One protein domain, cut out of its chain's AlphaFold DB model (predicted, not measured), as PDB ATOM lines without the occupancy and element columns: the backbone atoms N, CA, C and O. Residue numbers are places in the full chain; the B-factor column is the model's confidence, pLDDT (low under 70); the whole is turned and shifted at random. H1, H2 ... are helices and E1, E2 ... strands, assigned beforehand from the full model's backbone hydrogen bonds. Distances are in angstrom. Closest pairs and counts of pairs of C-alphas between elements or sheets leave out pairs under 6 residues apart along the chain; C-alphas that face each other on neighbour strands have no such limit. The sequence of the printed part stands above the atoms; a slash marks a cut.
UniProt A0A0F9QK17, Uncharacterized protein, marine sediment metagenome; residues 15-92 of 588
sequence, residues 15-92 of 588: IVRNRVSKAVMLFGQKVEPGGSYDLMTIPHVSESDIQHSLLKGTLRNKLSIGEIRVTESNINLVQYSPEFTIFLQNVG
ATOM      1  N   ILE A  15     155.306 196.726 221.685       95.44
ATOM      2  CA  ILE A  15     154.788 196.574 223.043       95.44
ATOM      3  C   ILE A  15     155.599 197.427 224.006       95.44
ATOM      4  O   ILE A  15     156.802 197.229 224.200       95.44
ATOM      5  N   VAL A  16     154.910 198.351 224.666       96.50
ATOM      6  CA  VAL A  16     155.478 199.232 225.687       96.50
ATOM      7  C   VAL A  16     154.919 198.887 227.057       96.50
ATOM      8  O   VAL A  16     153.737 198.585 227.192       96.50
ATOM      9  N   ARG A  17     155.756 198.979 228.092       96.25
ATOM     10  CA  ARG A  17     155.378 198.807 229.496       96.25
ATOM     11  C   ARG A  17     155.525 200.113 230.263       96.25
ATOM     12  O   ARG A  17     156.590 200.731 230.233       96.25
ATOM     13  N   ASN A  18     154.481 200.506 230.986       97.62
ATOM     14  CA  ASN A  18     154.504 201.661 231.878       97.62
ATOM     15  C   ASN A  18     155.318 201.346 233.147       97.62
ATOM     16  O   ASN A  18     155.061 200.349 233.824       97.62
ATOM     17  N   ARG A  19     156.300 202.193 233.477       97.00
ATOM     18  CA  ARG A  19     157.195 202.022 234.635       97.00
ATOM     19  C   ARG A  19     156.891 202.945 235.814       97.00
ATOM     20  O   ARG A  19     157.549 202.821 236.845       97.00
ATOM     21  N   VAL A  20     155.928 203.852 235.688       96.81
ATOM     22  CA  VAL A  20     155.580 204.819 236.738       96.81
ATOM     23  C   VAL A  20     154.253 204.480 237.415       96.81
ATOM     24  O   VAL A  20     153.436 203.729 236.891       96.81
ATOM     25  N   SER A  21     154.032 205.042 238.605       96.62
ATOM     26  CA  SER A  21     152.836 204.814 239.433       96.62
ATOM     27  C   SER A  21     151.568 205.516 238.931       96.62
ATOM     28  O   SER A  21     150.495 205.323 239.496       96.62
ATOM     29  N   LYS A  22     151.675 206.327 237.872       97.19
ATOM     30  CA  LYS A  22     150.555 207.002 237.202       97.19
ATOM     31  C   LYS A  22     150.326 206.397 235.821       97.19
ATOM     32  O   LYS A  22     151.256 205.888 235.198       97.19
ATOM     33  N   ALA A  23     149.102 206.482 235.319       96.38
ATOM     34  CA  ALA A  23     148.824 206.079 233.950       96.38
ATOM     35  C   ALA A  23     149.551 206.984 232.941       96.38
ATOM     36  O   ALA A  23     149.670 208.194 233.155       96.38
ATOM     37  N   VAL A  24     150.015 206.401 231.836       97.25
ATOM     38  CA  VAL A  24     150.682 207.120 230.743       97.25
ATOM     39  C   VAL A  24     149.789 207.077 229.505       97.25
ATOM     40  O   VAL A  24     149.303 206.014 229.128       97.25
ATOM     41  N   MET A  25     149.565 208.234 228.879       97.56
ATOM     42  CA  MET A  25     148.802 208.346 227.632       97.56
ATOM     43  C   MET A  25     149.743 208.242 226.430       97.56
ATOM     44  O   MET A  25     150.652 209.064 226.298       97.56
ATOM     45  N   LEU A  26     149.511 207.271 225.547       96.75
ATOM     46  CA  LEU A  26     150.276 207.039 224.319       96.75
ATOM     47  C   LEU A  26     149.303 206.924 223.146       96.75
ATOM     48  O   LEU A  26     148.430 206.068 223.169       96.75
ATOM     49  N   PHE A  27     149.412 207.814 222.153       95.88
ATOM     50  CA  PHE A  27     148.482 207.882 221.009       95.88
ATOM     51  C   PHE A  27     146.992 207.881 221.407       95.88
ATOM     52  O   PHE A  27     146.159 207.257 220.764       95.88
ATOM     53  N   GLY A  28     146.649 208.557 222.510       94.50
ATOM     54  CA  GLY A  28     145.276 208.591 223.030       94.50
ATOM     55  C   GLY A  28     144.857 207.355 223.836       94.50
ATOM     56  O   GLY A  28     143.814 207.396 224.482       94.50
ATOM     57  N   GLN A  29     145.681 206.305 223.893       97.38
ATOM     58  CA  GLN A  29     145.444 205.122 224.713       97.38
ATOM     59  C   GLN A  29     146.075 205.263 226.102       97.38
ATOM     60  O   GLN A  29     147.235 205.660 226.248       97.38
ATOM     61  N   LYS A  30     145.315 204.903 227.141       97.25
ATOM     62  CA  LYS A  30     145.778 204.892 228.533       97.25
ATOM     63  C   LYS A  30     146.471 203.564 228.849       97.25
ATOM     64  O   LYS A  30     145.850 202.510 228.741       97.25
ATOM     65  N   VAL A  31     147.732 203.618 229.282       97.31
ATOM     66  CA  VAL A  31     148.492 202.459 229.779       97.31
ATOM     67  C   VAL A  31     148.624 202.571 231.296       97.31
ATOM     68  O   VAL A  31     149.295 203.474 231.809       97.31
ATOM     69  N   GLU A  32     147.952 201.680 232.023       97.81
ATOM     70  CA  GLU A  32     147.920 201.700 233.490       97.81
ATOM     71  C   GLU A  32     149.305 201.417 234.112       97.81
ATOM     72  O   GLU A  32     150.157 200.806 233.458       97.81
ATOM     73  N   PRO A  33     149.563 201.862 235.358       97.69
ATOM     74  CA  PRO A  33     150.820 201.608 236.066       97.69
ATOM     75  C   PRO A  33     151.242 200.135 236.026       97.69
ATOM     76  O   PRO A  33     150.474 199.249 236.396       97.69
ATOM     77  N   GLY A  34     152.468 199.859 235.572       95.19
ATOM     78  CA  GLY A  34     153.005 198.498 235.456       95.19
ATOM     79  C   GLY A  34     152.461 197.665 234.288       95.19
ATOM     80  O   GLY A  34     153.031 196.601 234.018       95.19
ATOM     81  N   GLY A  35     151.413 198.136 233.601       96.50
ATOM     82  CA  GLY A  35     150.777 197.470 232.468       96.50
ATOM     83  C   GLY A  35     151.591 197.567 231.178       96.50
ATOM     84  O   GLY A  35     152.396 198.487 231.006       96.50
ATOM     85  N   SER A  36     151.359 196.616 230.272       97.00
ATOM     86  CA  SER A  36     151.911 196.605 228.916       97.00
ATOM     87  C   SER A  36     150.803 196.801 227.883       97.00
ATOM     88  O   SER A  36     149.679 196.349 228.100       97.00
ATOM     89  N   TYR A  37     151.109 197.457 226.766       97.38
ATOM     90  CA  TYR A  37     150.167 197.665 225.667       97.38
ATOM     91  C   TYR A  37     150.894 197.615 224.321       97.38
ATOM     92  O   TYR A  37     151.975 198.193 224.190       97.38
ATOM     93  N   ASP A  38     150.312 196.939 223.331       96.94
ATOM     94  CA  ASP A  38     150.828 196.925 221.961       96.94
ATOM     95  C   ASP A  38     150.277 198.118 221.179       96.94
ATOM     96  O   ASP A  38     149.085 198.180 220.868       96.94
ATOM     97  N   LEU A  39     151.139 199.085 220.870       96.12
ATOM     98  CA  LEU A  39     150.724 200.323 220.211       96.12
ATOM     99  C   LEU A  39     150.232 200.095 218.777       96.12
ATOM    100  O   LEU A  39     149.454 200.907 218.286       96.12
ATOM    101  N   MET A  40     150.607 198.977 218.147       95.25
ATOM    102  CA  MET A  40     150.142 198.612 216.804       95.25
ATOM    103  C   MET A  40     148.672 198.166 216.779       95.25
ATOM    104  O   MET A  40     148.077 198.058 215.712       95.25
ATOM    105  N   THR A  41     148.061 197.933 217.947       94.88
ATOM    106  CA  THR A  41     146.627 197.604 218.060       94.88
ATOM    107  C   THR A  41     145.725 198.840 218.125       94.88
ATOM    108  O   THR A  41     144.501 198.707 218.088       94.88
ATOM    109  N   ILE A  42     146.297 200.046 218.241       94.19
ATOM    110  CA  ILE A  42     145.530 201.295 218.299       94.19
ATOM    111  C   ILE A  42     145.038 201.635 216.881       94.19
ATOM    112  O   ILE A  42     145.856 201.724 215.963       94.19
ATOM    113  N   PRO A  43     143.727 201.870 216.674       93.31
ATOM    114  CA  PRO A  43     143.204 202.238 215.363       93.31
ATOM    115  C   PRO A  43     143.930 203.451 214.776       93.31
ATOM    116  O   PRO A  43     144.111 204.461 215.454       93.31
ATOM    117  N   HIS A  44     144.305 203.349 213.499       92.69
ATOM    118  CA  HIS A  44     145.014 204.382 212.732       92.69
ATOM    119  C   HIS A  44     146.458 204.677 213.162       92.69
ATOM    120  O   HIS A  44     147.062 205.576 212.589       92.69
ATOM    121  N   VAL A  45     147.031 203.931 214.114       94.25
ATOM    122  CA  VAL A  45     148.467 204.009 214.412       94.25
ATOM    123  C   VAL A  45     149.207 203.042 213.495       94.25
ATOM    124  O   VAL A  45     149.077 201.826 213.609       94.25
ATOM    125  N   SER A  46     149.971 203.595 212.560       92.88
ATOM    126  CA  SER A  46     150.831 202.846 211.647       92.88
ATOM    127  C   SER A  46     152.269 202.757 212.167       92.88
ATOM    128  O   SER A  46     152.681 203.483 213.073       92.88
ATOM    129  N   GLU A  47     153.079 201.900 211.546       89.19
ATOM    130  CA  GLU A  47     154.516 201.806 211.835       89.19
ATOM    131  C   GLU A  47     155.237 203.146 211.606       89.19
ATOM    132  O   GLU A  47     156.111 203.526 212.386       89.19
ATOM    133  N   SER A  48     154.799 203.917 210.604       85.44
ATOM    134  CA  SER A  48     155.329 205.255 210.325       85.44
ATOM    135  C   SER A  48     155.055 206.239 211.469       85.44
ATOM    136  O   SER A  48     155.924 207.041 211.817       85.44
ATOM    137  N   ASP A  49     153.893 206.139 212.124       93.00
ATOM    138  CA  ASP A  49     153.552 206.977 213.280       93.00
ATOM    139  C   ASP A  49     154.430 206.645 214.492       93.00
ATOM    140  O   ASP A  49     154.890 207.546 215.206       93.00
ATOM    141  N   ILE A  50     154.720 205.356 214.705       93.62
ATOM    142  CA  ILE A  50     155.657 204.909 215.741       93.62
ATOM    143  C   ILE A  50     157.063 205.437 215.445       93.62
ATOM    144  O   ILE A  50     157.664 206.069 216.317       93.62
ATOM    145  N   GLN A  51     157.566 205.262 214.218       87.69
ATOM    146  CA  GLN A  51     158.877 205.763 213.791       87.69
ATOM    147  C   GLN A  51     158.997 207.283 213.984       87.69
ATOM    148  O   GLN A  51     159.963 207.771 214.577       87.69
ATOM    149  N   HIS A  52     157.993 208.054 213.557       90.31
ATOM    150  CA  HIS A  52     157.987 209.512 213.702       90.31
ATOM    151  C   HIS A  52     157.945 209.955 215.168       90.31
ATOM    152  O   HIS A  52     158.671 210.870 215.574       90.31
ATOM    153  N   SER A  53     157.153 209.264 215.993       93.69
ATOM    154  CA  SER A  53     157.048 209.536 217.427       93.69
ATOM    155  C   SER A  53     158.316 209.152 218.200       93.69
ATOM    156  O   SER A  53     158.671 209.828 219.171       93.69
ATOM    157  N   LEU A  54     159.047 208.125 217.756       91.06
ATOM    158  CA  LEU A  54     160.378 207.779 218.265       91.06
ATOM    159  C   LEU A  54     161.446 208.796 217.840       91.06
ATOM    160  O   LEU A  54     162.362 209.061 218.611       91.06
ATOM    161  N   LEU A  55     161.320 209.407 216.657       87.25
ATOM    162  CA  LEU A  55     162.262 210.425 216.180       87.25
ATOM    163  C   LEU A  55     162.096 211.765 216.906       87.25
ATOM    164  O   LEU A  55     163.085 212.392 217.287       87.25
ATOM    165  N   LYS A  56     160.859 212.236 217.098       89.06
ATOM    166  CA  LYS A  56     160.610 213.591 217.628       89.06
ATOM    167  C   LYS A  56     159.314 213.769 218.423       89.06
ATOM    168  O   LYS A  56     158.935 214.902 218.706       89.06
ATOM    169  N   GLY A  57     158.621 212.687 218.765       92.25
ATOM    170  CA  GLY A  57     157.303 212.752 219.397       92.25
ATOM    171  C   GLY A  57     157.258 212.279 220.846       92.25
ATOM    172  O   GLY A  57     158.251 212.247 221.580       92.25
ATOM    173  N   THR A  58     156.043 211.929 221.264       94.81
ATOM    174  CA  THR A  58     155.726 211.533 222.638       94.81
ATOM    175  C   THR A  58     156.490 210.282 223.056       94.81
ATOM    176  O   THR A  58     156.979 210.241 224.182       94.81
ATOM    177  N   LEU A  59     156.649 209.289 222.171       95.69
ATOM    178  CA  LEU A  59     157.370 208.061 222.517       95.69
ATOM    179  C   LEU A  59     158.822 208.346 222.886       95.69
ATOM    180  O   LEU A  59     159.261 207.899 223.945       95.69
ATOM    181  N   ARG A  60     159.536 209.152 222.086       93.62
ATOM    182  CA  ARG A  60     160.917 209.549 222.388       93.62
ATOM    183  C   ARG A  60     161.032 210.158 223.776       93.62
ATOM    184  O   ARG A  60     161.844 209.715 224.579       93.62
ATOM    185  N   ASN A  61     160.195 211.150 224.073       95.88
ATOM    186  CA  ASN A  61     160.244 211.859 225.349       95.88
ATOM    187  C   ASN A  61     159.966 210.923 226.528       95.88
ATOM    188  O   ASN A  61     160.683 210.970 227.522       95.88
ATOM    189  N   LYS A  62     158.951 210.059 226.410       96.94
ATOM    190  CA  LYS A  62     158.535 209.130 227.470       96.94
ATOM    191  C   LYS A  62     159.560 208.021 227.721       96.94
ATOM    192  O   LYS A  62     159.770 207.657 228.876       96.94
ATOM    193  N   LEU A  63     160.206 207.520 226.670       94.69
ATOM    194  CA  LEU A  63     161.289 206.539 226.767       94.69
ATOM    195  C   LEU A  63     162.566 207.170 227.347       94.69
ATOM    196  O   LEU A  63     163.154 206.599 228.261       94.69
ATOM    197  N   SER A  64     162.948 208.375 226.902       92.88
ATOM    198  CA  SER A  64     164.141 209.090 227.390       92.88
ATOM    199  C   SER A  64     164.103 209.395 228.889       92.88
ATOM    200  O   SER A  64     165.135 209.340 229.550       92.88
ATOM    201  N   ILE A  65     162.926 209.712 229.440       95.88
ATOM    202  CA  ILE A  65     162.754 209.956 230.886       95.88
ATOM    203  C   ILE A  65     162.438 208.676 231.680       95.88
ATOM    204  O   ILE A  65     162.214 208.746 232.886       95.88
ATOM    205  N   GLY A  66     162.366 207.518 231.016       94.38
ATOM    206  CA  GLY A  66     162.087 206.227 231.646       94.38
ATOM    207  C   GLY A  66     160.651 206.033 232.153       94.38
ATOM    208  O   GLY A  66     160.423 205.132 232.959       94.38
ATOM    209  N   GLU A  67     159.678 206.838 231.702       97.12
ATOM    210  CA  GLU A  67     158.260 206.651 232.065       97.12
ATOM    211  C   GLU A  67     157.697 205.347 231.474       97.12
ATOM    212  O   GLU A  67     156.852 204.689 232.086       97.12
ATOM    213  N   ILE A  68     158.198 204.948 230.303       96.69
ATOM    214  CA  ILE A  68     157.857 203.693 229.627       96.69
ATOM    215  C   ILE A  68     159.134 202.964 229.186       96.69
ATOM    216  O   ILE A  68     160.195 203.576 229.079       96.69
ATOM    217  N   ARG A  69     159.041 201.657 228.924       95.38
ATOM    218  CA  ARG A  69     160.111 200.833 228.328       95.38
ATOM    219  C   ARG A  69     159.525 199.950 227.232       95.38
ATOM    220  O   ARG A  69     158.418 199.448 227.411       95.38
ATOM    221  N   VAL A  70     160.251 199.727 226.140       94.12
ATOM    222  CA  VAL A  70     159.831 198.753 225.121       94.12
ATOM    223  C   VAL A  70     160.176 197.349 225.611       94.12
ATOM    224  O   VAL A  70     161.297 197.106 226.057       94.12
ATOM    225  N   THR A  71     159.198 196.446 225.606       92.38
ATOM    226  CA  THR A  71     159.381 195.054 226.047       92.38
ATOM    227  C   THR A  71     159.461 194.070 224.890       92.38
ATOM    228  O   THR A  71     160.102 193.038 225.039       92.38
ATOM    229  N   GLU A  72     158.827 194.375 223.757       89.75
ATOM    230  CA  GLU A  72     158.872 193.562 222.538       89.75
ATOM    231  C   GLU A  72     158.639 194.474 221.331       89.75
ATOM    232  O   GLU A  72     157.778 195.357 221.373       89.75
ATOM    233  N   SER A  73     159.399 194.273 220.257       88.88
ATOM    234  CA  SER A  73     159.160 194.944 218.986       88.88
ATOM    235  C   SER A  73     159.700 194.120 217.820       88.88
ATOM    236  O   SER A  73     160.784 193.551 217.924       88.88
ATOM    237  N   ASN A  74     158.945 194.068 216.721       81.81
ATOM    238  CA  ASN A  74     159.376 193.501 215.439       81.81
ATOM    239  C   ASN A  74     159.193 194.494 214.274       81.81
ATOM    240  O   ASN A  74     159.229 194.084 213.116       81.81
ATOM    241  N   ILE A  75     158.955 195.777 214.575       81.81
ATOM    242  CA  ILE A  75     158.852 196.806 213.538       81.81
ATOM    243  C   ILE A  75     160.248 197.139 213.015       81.81
ATOM    244  O   ILE A  75     161.229 197.102 213.763       81.81
ATOM    245  N   ASN A  76     160.345 197.463 211.734       73.31
ATOM    246  CA  ASN A  76     161.609 197.779 211.104       73.31
ATOM    247  C   ASN A  76     161.997 199.225 211.444       73.31
ATOM    248  O   ASN A  76     161.353 200.184 211.017       73.31
ATOM    249  N   LEU A  77     163.058 199.398 212.233       71.62
ATOM    250  CA  LEU A  77     163.560 200.699 212.667       71.62
ATOM    251  C   LEU A  77     164.915 200.997 212.019       71.62
ATOM    252  O   LEU A  77     165.820 201.457 212.713       71.62
ATOM    253  N   VAL A  78     165.068 200.749 210.709       58.84
ATOM    254  CA  VAL A  78     166.267 201.155 209.943       58.84
ATOM    255  C   VAL A  78     166.581 202.628 210.221       58.84
ATOM    256  O   VAL A  78     165.738 203.506 210.021       58.84
ATOM    257  N   GLN A  79     167.793 202.900 210.707       61.03
ATOM    258  CA  GLN A  79     168.189 204.216 211.209       61.03
ATOM    259  C   GLN A  79     169.541 204.667 210.677       61.03
ATOM    260  O   GLN A  79     170.472 203.885 210.530       61.03
ATOM    261  N   TYR A  80     169.636 205.975 210.438       54.75
ATOM    262  CA  TYR A  80     170.773 206.620 209.783       54.75
ATOM    263  C   TYR A  80     171.790 207.250 210.751       54.75
ATOM    264  O   TYR A  80     172.799 207.763 210.278       54.75
ATOM    265  N   SER A  81     171.540 207.281 212.073       66.44
ATOM    266  CA  SER A  81     172.374 208.052 213.017       66.44
ATOM    267  C   SER A  81     172.899 207.231 214.210       66.44
ATOM    268  O   SER A  81     172.105 206.546 214.868       66.44
ATOM    269  N   PRO A  82     174.209 207.358 214.537       66.75
ATOM    270  CA  PRO A  82     174.857 206.748 215.699       66.75
ATOM    271  C   PRO A  82     174.143 206.936 217.037       66.75
ATOM    272  O   PRO A  82     174.093 206.079 217.916       66.75
ATOM    273  N   GLU A  83     173.582 208.112 217.215       75.62
ATOM    274  CA  GLU A  83     172.985 208.529 218.466       75.62
ATOM    275  C   GLU A  83     171.616 207.874 218.657       75.62
ATOM    276  O   GLU A  83     171.201 207.601 219.787       75.62
ATOM    277  N   PHE A  84     170.906 207.609 217.555       75.19
ATOM    278  CA  PHE A  84     169.535 207.129 217.611       75.19
ATOM    279  C   PHE A  84     169.449 205.618 217.843       75.19
ATOM    280  O   PHE A  84     168.636 205.197 218.668       75.19
ATOM    281  N   THR A  85     170.346 204.803 217.275       73.25
ATOM    282  CA  THR A  85     170.350 203.370 217.616       73.25
ATOM    283  C   THR A  85     170.874 203.118 219.029       73.25
ATOM    284  O   THR A  85     170.320 202.263 219.713       73.25
ATOM    285  N   ILE A  86     171.850 203.894 219.532       78.25
ATOM    286  CA  ILE A  86     172.244 203.839 220.957       78.25
ATOM    287  C   ILE A  86     171.033 204.152 221.845       78.25
ATOM    288  O   ILE A  86     170.787 203.472 222.843       78.25
ATOM    289  N   PHE A  87     170.240 205.162 221.474       84.94
ATOM    290  CA  PHE A  87     168.985 205.449 222.159       84.94
ATOM    291  C   PHE A  87     168.022 204.250 222.113       84.94
ATOM    292  O   PHE A  87     167.537 203.847 223.170       84.94
ATOM    293  N   LEU A  88     167.783 203.645 220.944       84.50
ATOM    294  CA  LEU A  88     166.900 202.479 220.813       84.50
ATOM    295  C   LEU A  88     167.356 201.276 221.657       84.50
ATOM    296  O   LEU A  88     166.538 200.667 222.354       84.50
ATOM    297  N   GLN A  89     168.656 200.981 221.657       82.69
ATOM    298  CA  GLN A  89     169.250 199.924 222.478       82.69
ATOM    299  C   GLN A  89     169.031 200.196 223.971       82.69
ATOM    300  O   GLN A  89     168.561 199.324 224.705       82.69
ATOM    301  N   ASN A  90     169.275 201.433 224.418       83.69
ATOM    302  CA  ASN A  90     169.088 201.838 225.813       83.69
ATOM    303  C   ASN A  90     167.629 201.735 226.281       83.69
ATOM    304  O   ASN A  90     167.372 201.475 227.459       83.69
ATOM    305  N   VAL A  91     166.660 201.911 225.378       83.69
ATOM    306  CA  VAL A  91     165.228 201.822 225.714       83.69
ATOM    307  C   VAL A  91     164.654 200.405 225.583       83.69
ATOM    308  O   VAL A  91     163.465 200.198 225.855       83.69
ATOM    309  N   GLY A  92     165.501 199.421 225.258       79.44
ATOM    310  CA  GLY A  92     165.174 197.995 225.247       79.44
ATOM    311  C   GLY A  92     164.787 197.420 223.884       79.44
ATOM    312  O   GLY A  92     164.271 196.307 223.846       79.44
TER     313      GLY A  92
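AT A GLANCE: This is residues 15 to 92 of the 588 residues of an uncharacterized protein of marine sediment metagenome (UniProt A0A0F9QK17). A small antiparallel sheet, E4, E1 and E5, and the hairpin of E2 and E3 stand round in a loose, incomplete ring, with the short helix H2 in the gap between E2 and E5. H1 makes a corner with H2 beyond one end of this ring, and H3 lies beyond E5, reached by residues 74 to 81, which loop outward. The printed part has 78 residues, with three named helices and five named strands in the chain order E1 E2 E3 E4 H1 H2 E5 H3; the larger sheet has the order E4, E1, E5. The class is mixed, helices and strands. The whole is compact, with a radius of gyration of the C-alphas of 11.8 A and spans of 33 by 26 by 20 A.

HOW THE PARTS SIT: In the larger sheet, E1, residues 15 to 18, is the inner strand, between the edge strands E4, residues 36 to 38, and E5, residues 68 to 73. E1 and E5 are antiparallel at 161 degrees, with N 17 and O 69 within hydrogen-bond range at 2.8 A. E4 and E1 are antiparallel at 149 degrees, with N 37 and O 16 at 2.9 A. E2, residues 24 to 26, and E3, residues 29 to 31, form an antiparallel hairpin at 143 degrees, with N 26 and O 29 at 2.9 A. The closest C-alphas of E3 and E4 are those of Val 31 and Tyr 37, 6.5 A apart. H2, residues 58 to 64, only grazes the larger sheet with its residues 59 to 63; the closest C-alphas of H2 and E5 are those of Lys 62 and Ile 68, 5.9 A apart. Those of Leu 26 in E2 and Thr 58 in H2 are the closest of that pair, at 7.3 A. H1, residues 47 to 56, and H2 touch only at the corner, Leu 54 to Arg 60 at 4.5 A between C-alphas, at a steep tilt of 57 degrees. E4, H1, H2 and E5 make a split strand-helix-strand unit, two strands running the same way with E1 between them, and its crossover is right-handed. H3, residues 82 to 90, and H2 are near each other, with 8 pairs of C-alphas within 10 A. H1 and H3 are only just apart, at 8.1 A. Each O i to N i+4 pair is within hydrogen-bond range in H1 and H2, and 4 of 5 in H3.

IN THESE COORDINATES: E1 begins at C-alpha 15, (154.788, 196.574, 223.043), and is 10.2 A long. E2, E3 and E4 measure 6.4, 6.5 and 7.0 A. H1 starts at C-alpha 47, (154.516, 201.806, 211.835), and spans 14.5 A; H2 spans 10.0 A. E5 is 13.8 A long. H3, 12.6 A long, ends at C-alpha 90, (169.088, 201.838, 225.813).

THE WHOLE: The two C-alphas farthest apart, those of Ser 21 and Tyr 80, are 34.7 A apart. The printed part has no cut and no long link; the links E4 to H1 and E5 to H3, 8 residues each, are short but not tight. The mean pLDDT of the printed part is 89.7, and residues 78 to 82 are under 70.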